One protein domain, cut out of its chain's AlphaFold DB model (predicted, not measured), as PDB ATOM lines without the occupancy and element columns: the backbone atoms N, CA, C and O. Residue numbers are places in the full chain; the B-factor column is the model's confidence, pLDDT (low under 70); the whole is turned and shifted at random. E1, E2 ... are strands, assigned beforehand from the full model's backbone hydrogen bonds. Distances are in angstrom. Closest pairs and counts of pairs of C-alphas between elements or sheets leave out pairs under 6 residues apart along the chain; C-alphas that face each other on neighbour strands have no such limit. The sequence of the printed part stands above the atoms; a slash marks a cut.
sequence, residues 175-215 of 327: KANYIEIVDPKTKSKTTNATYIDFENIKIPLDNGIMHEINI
ATOM      1  N   LYS A 175      19.696 178.064 234.881       88.00
ATOM      2  CA  LYS A 175      19.479 177.158 236.006       88.00
ATOM      3  C   LYS A 175      20.593 177.322 237.035       88.00
ATOM      4  O   LYS A 175      21.726 176.897 236.818       88.00
ATOM      5  N   ALA A 176      20.269 177.941 238.166       88.12
ATOM      6  CA  ALA A 176      21.192 178.053 239.289       88.12
ATOM      7  C   ALA A 176      21.356 176.703 240.002       88.12
ATOM      8  O   ALA A 176      20.375 176.016 240.292       88.12
ATOM      9  N   ASN A 177      22.600 176.349 240.310       85.75
ATOM     10  CA  ASN A 177      22.938 175.207 241.147       85.75
ATOM     11  C   ASN A 177      23.383 175.706 242.514       85.75
ATOM     12  O   ASN A 177      24.175 176.645 242.622       85.75
ATOM     13  N   TYR A 178      22.870 175.059 243.552       83.69
ATOM     14  CA  TYR A 178      23.097 175.455 244.930       83.69
ATOM     15  C   TYR A 178      23.843 174.360 245.675       83.69
ATOM     16  O   TYR A 178      23.578 173.175 245.480       83.69
ATOM     17  N   ILE A 179      24.751 174.772 246.555       83.56
ATOM     18  CA  ILE A 179      25.336 173.892 247.564       83.56
ATOM     19  C   ILE A 179      24.931 174.381 248.946       83.56
ATOM     20  O   ILE A 179      24.819 175.585 249.191       83.56
ATOM     21  N   GLU A 180      24.729 173.436 249.852       81.81
ATOM     22  CA  GLU A 180      24.510 173.727 251.259       81.81
ATOM     23  C   GLU A 180      25.861 173.717 251.977       81.81
ATOM     24  O   GLU A 180      26.575 172.713 251.972       81.81
ATOM     25  N   ILE A 181      26.231 174.849 252.571       80.75
ATOM     26  CA  ILE A 181      27.419 174.974 253.408       80.75
ATOM     27  C   ILE A 181      26.959 175.044 254.857       80.75
ATOM     28  O   ILE A 181      26.153 175.902 255.223       80.75
ATOM     29  N   VAL A 182      27.492 174.140 255.674       80.75
ATOM     30  CA  VAL A 182      27.279 174.135 257.121       80.75
ATOM     31  C   VAL A 182      28.469 174.812 257.777       80.75
ATOM     32  O   VAL A 182      29.604 174.361 257.613       80.75
ATOM     33  N   ASP A 183      28.219 175.878 258.531       76.00
ATOM     34  CA  ASP A 183      29.257 176.501 259.340       76.00
ATOM     35  C   ASP A 183      29.720 175.498 260.418       76.00
ATOM     36  O   ASP A 183      28.909 174.999 261.210       76.00
ATOM     37  N   PRO A 184      31.017 175.150 260.477       74.81
ATOM     38  CA  PRO A 184      31.501 174.141 261.409       74.81
ATOM     39  C   PRO A 184      31.356 174.553 262.881       74.81
ATOM     40  O   PRO A 184      31.222 173.657 263.724       74.81
ATOM     41  N   LYS A 185      31.362 175.863 263.180       76.25
ATOM     42  CA  LYS A 185      31.275 176.449 264.526       76.25
ATOM     43  C   LYS A 185      29.832 176.690 264.954       76.25
ATOM     44  O   LYS A 185      29.451 176.240 266.029       76.25
ATOM     45  N   THR A 186      29.042 177.383 264.137       76.19
ATOM     46  CA  THR A 186      27.664 177.768 264.504       76.19
ATOM     47  C   THR A 186      26.632 176.708 264.124       76.19
ATOM     48  O   THR A 186      25.494 176.778 264.573       76.19
ATOM     49  N   LYS A 187      27.014 175.718 263.299       74.69
ATOM     50  CA  LYS A 187      26.112 174.728 262.678       74.69
ATOM     51  C   LYS A 187      25.012 175.347 261.812       74.69
ATOM     52  O   LYS A 187      24.117 174.621 261.375       74.69
ATOM     53  N   SER A 188      25.084 176.647 261.523       68.25
ATOM     54  CA  SER A 188      24.129 177.302 260.641       68.25
ATOM     55  C   SER A 188      24.298 176.793 259.209       68.25
ATOM     56  O   SER A 188      25.399 176.474 258.753       68.25
ATOM     57  N   LYS A 189      23.174 176.664 258.503       74.56
ATOM     58  CA  LYS A 189      23.113 176.183 257.122       74.56
ATOM     59  C   LYS A 189      22.924 177.373 256.198       74.56
ATOM     60  O   LYS A 189      21.995 178.155 256.378       74.56
ATOM     61  N   THR A 190      23.774 177.490 255.189       72.75
ATOM     62  CA  THR A 190      23.642 178.499 254.134       72.75
ATOM     63  C   THR A 190      23.531 177.814 252.783       72.75
ATOM     64  O   THR A 190      24.263 176.875 252.489       72.75
ATOM     65  N   THR A 191      22.579 178.256 251.961       75.81
ATOM     66  CA  THR A 191      22.405 177.758 250.593       75.81
ATOM     67  C   THR A 191      23.026 178.768 249.643       75.81
ATOM     68  O   THR A 191      22.503 179.869 249.490       75.81
ATOM     69  N   ASN A 192      24.148 178.408 249.022       77.19
ATOM     70  CA  ASN A 192      24.917 179.311 248.172       77.19
ATOM     71  C   ASN A 192      24.842 178.856 246.716       77.19
ATOM     72  O   ASN A 192      25.092 177.687 246.413       77.19
ATOM     73  N   ALA A 193      24.514 179.782 245.815       79.94
ATOM     74  CA  ALA A 193      24.598 179.539 244.381       79.94
ATOM     75  C   ALA A 193      26.077 179.431 243.976       79.94
ATOM     76  O   ALA A 193      26.860 180.335 244.263       79.94
ATOM     77  N   THR A 194      26.466 178.332 243.330       82.62
ATOM     78  CA  THR A 194      27.863 178.088 242.922       82.62
ATOM     79  C   THR A 194      28.103 178.386 241.456       82.62
ATOM     80  O   THR A 194      29.128 178.959 241.102       82.62
ATOM     81  N   TYR A 195      27.160 178.001 240.601       82.62
ATOM     82  CA  TYR A 195      27.184 178.314 239.181       82.62
ATOM     83  C   TYR A 195      25.762 178.409 238.633       82.62
ATOM     84  O   TYR A 195      24.835 177.766 239.136       82.62
ATOM     85  N   ILE A 196      25.599 179.221 237.591       85.69
ATOM     86  CA  ILE A 196      24.335 179.389 236.877       85.69
ATOM     87  C   ILE A 196      24.530 178.897 235.450       85.69
ATOM     88  O   ILE A 196      25.400 179.373 234.722       85.69
ATOM     89  N   ASP A 197      23.706 177.934 235.063       87.06
ATOM     90  CA  ASP A 197      23.680 177.372 233.726       87.06
ATOM     91  C   ASP A 197      22.759 178.215 232.834       87.06
ATOM     92  O   ASP A 197      21.575 177.921 232.695       87.06
ATOM     93  N   PHE A 198      23.278 179.320 232.294       89.12
ATOM     94  CA  PHE A 198      22.503 180.246 231.457       89.12
ATOM     95  C   PHE A 198      22.059 179.609 230.134       89.12
ATOM     96  O   PHE A 198      22.844 178.909 229.498       89.12
ATOM     97  N   GLU A 199      20.821 179.851 229.721       87.44
ATOM     98  CA  GLU A 199      20.292 179.534 228.387       87.44
ATOM     99  C   GLU A 199      20.632 180.663 227.412       87.44
ATOM    100  O   GLU A 199      21.125 180.432 226.309       87.44
ATOM    101  N   ASN A 200      20.450 181.900 227.871       88.75
ATOM    102  CA  ASN A 200      20.887 183.110 227.199       88.75
ATOM    103  C   ASN A 200      21.533 184.071 228.197       88.75
ATOM    104  O   ASN A 200      21.280 184.023 229.403       88.75
ATOM    105  N   ILE A 201      22.389 184.944 227.679       91.94
ATOM    106  CA  ILE A 201      22.955 186.062 228.424       91.94
ATOM    107  C   ILE A 201      22.640 187.336 227.652       91.94
ATOM    108  O   ILE A 201      23.033 187.480 226.498       91.94
ATOM    109  N   LYS A 202      21.941 188.263 228.301       91.50
ATOM    110  CA  LYS A 202      21.621 189.593 227.785       91.50
ATOM    111  C   LYS A 202      22.530 190.613 228.456       91.50
ATOM    112  O   LYS A 202      22.544 190.723 229.679       91.50
ATOM    113  N   ILE A 203      23.297 191.337 227.651       90.94
ATOM    114  CA  ILE A 203      24.320 192.282 228.096       90.94
ATOM    115  C   ILE A 203      23.916 193.685 227.631       90.94
ATOM    116  O   ILE A 203      23.797 193.899 226.421       90.94
ATOM    117  N   PRO A 204      23.706 194.642 228.551       88.31
ATOM    118  CA  PRO A 204      23.544 196.039 228.176       88.31
ATOM    119  C   PRO A 204      24.888 196.603 227.709       88.31
ATOM    120  O   PRO A 204      25.888 196.499 228.417       88.31
ATOM    121  N   LEU A 205      24.913 197.184 226.513       87.56
ATOM    122  CA  LEU A 205      26.068 197.904 225.980       87.56
ATOM    123  C   LEU A 205      25.937 199.409 226.263       87.56
ATOM    124  O   LEU A 205      24.827 199.926 226.393       87.56
ATOM    125  N   ASP A 206      27.062 200.128 226.288       87.75
ATOM    126  CA  ASP A 206      27.114 201.570 226.605       87.75
ATOM    127  C   ASP A 206      26.281 202.445 225.652       87.75
ATOM    128  O   ASP A 206      25.817 203.522 226.018       87.75
ATOM    129  N   ASN A 207      26.045 201.971 224.427       88.06
ATOM    130  CA  ASN A 207      25.195 202.636 223.437       88.06
ATOM    131  C   ASN A 207      23.685 202.384 223.648       88.06
ATOM    132  O   ASN A 207      22.879 202.763 222.800       88.06
ATOM    133  N   GLY A 208      23.299 201.717 224.739       80.81
ATOM    134  CA  GLY A 208      21.912 201.389 225.071       80.81
ATOM    135  C   GLY A 208      21.341 200.182 224.320       80.81
ATOM    136  O   GLY A 208      20.166 199.852 224.496       80.81
ATOM    137  N   ILE A 209      22.139 199.501 223.492       85.69
ATOM    138  CA  ILE A 209      21.724 198.275 222.807       85.69
ATOM    139  C   ILE A 209      21.886 197.085 223.759       85.69
ATOM    140  O   ILE A 209      22.918 196.921 224.407       85.69
ATOM    141  N   MET A 210      20.872 196.219 223.810       87.94
ATOM    142  CA  MET A 210      20.975 194.917 224.471       87.94
ATOM    143  C   MET A 210      21.556 193.899 223.493       87.94
ATOM    144  O   MET A 210      20.947 193.619 222.460       87.94
ATOM    145  N   HIS A 211      22.714 193.333 223.822       90.06
ATOM    146  CA  HIS A 211      23.293 192.216 223.086       90.06
ATOM    147  C   HIS A 211      22.872 190.893 223.724       90.06
ATOM    148  O   HIS A 211      23.019 190.721 224.933       90.06
ATOM    149  N   GLU A 212      22.356 189.957 222.930       91.44
ATOM    150  CA  GLU A 212      21.946 188.636 223.404       91.44
ATOM    151  C   GLU A 212      22.892 187.554 222.882       91.44
ATOM    152  O   GLU A 212      23.095 187.398 221.679       91.44
ATOM    153  N   ILE A 213      23.447 186.784 223.814       90.12
ATOM    154  CA  ILE A 213      24.284 185.621 223.553       90.12
ATOM    155  C   ILE A 213      23.466 184.382 223.900       90.12
ATOM    156  O   ILE A 213      23.225 184.092 225.072       90.12
ATOM    157  N   ASN A 214      23.057 183.631 222.881       88.56
ATOM    158  CA  ASN A 214      22.394 182.344 223.067       88.56
ATOM    159  C   ASN A 214      23.435 181.255 223.344       88.56
ATOM    160  O   ASN A 214      24.326 181.014 222.526       88.56
ATOM    161  N   ILE A 215      23.328 180.576 224.488       85.00
ATOM    162  CA  ILE A 215      24.266 179.520 224.868       85.00
ATOM    163  C   ILE A 215      23.777 178.186 224.311       85.00
ATOM    164  O   ILE A 215      22.947 177.492 224.894       85.00
TER     165      ILE A 215
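AT A GLANCE: This is residues 175 to 215 of the 327 residues of an uncharacterized protein of Escherichia coli (UniProt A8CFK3). Two antiparallel hairpins stand end to end and make a corner: a long one, E1 and E2, and a short one, E3 and E4, with the chain turning 89 degrees where E2 runs on into E3. The loop tip of the long hairpin, residues 183 to 188, sticks out free at one end, and no sheet covers another. The printed part has 41 residues, with four named strands in the order E1, E2, E3, E4 and no named helix, in two antiparallel sheets of two strands each; the class is all strand. The whole is extended, with a radius of gyration of the C-alphas of 16.8 A and spans of 49 by 21 by 8 A.

HOW THE PARTS SIT: Look first at the hairpin of E1, residues 175 to 182, and E2, residues 189 to 198, antiparallel at 158 degrees. Near one end you find N 175 and O 197 within hydrogen-bond range at 2.9 A, and near the other N 181 and O 190 at 2.8 A; the C-alphas of Ala 176 and Ile 196 face each other at 4.2 A. Past Glu 199, E2 runs on into E3, residues 200 to 204, and these two meet only through their link. E3 and E4, residues 210 to 214, form the second hairpin, antiparallel at 161 degrees, with N 203 and O 211 at 2.8 A. E1 is apart from E3 and E4, and E2 is apart from E4.

IN THESE COORDINATES: Find C-alpha 189 at (23.113, 176.183, 257.122); from there E2 runs 26.0 A to C-alpha 198. E1 begins at C-alpha 175, at (19.479, 177.158, 236.006), and measures 22.7 A. E3 measures 13.2 A, and E4 runs 12.7 A to C-alpha 214 at (22.394, 182.344, 223.067).

THE WHOLE: The two C-alphas farthest apart, those of Lys 185 and Asn 207, are 49.1 A from each other. The printed part has no cut; the links E2 to E3 and E3 to E4 are tight, and E1 to E2 is short. Mean pLDDT of the printed part is 83.6, and Ser 188 is under 70.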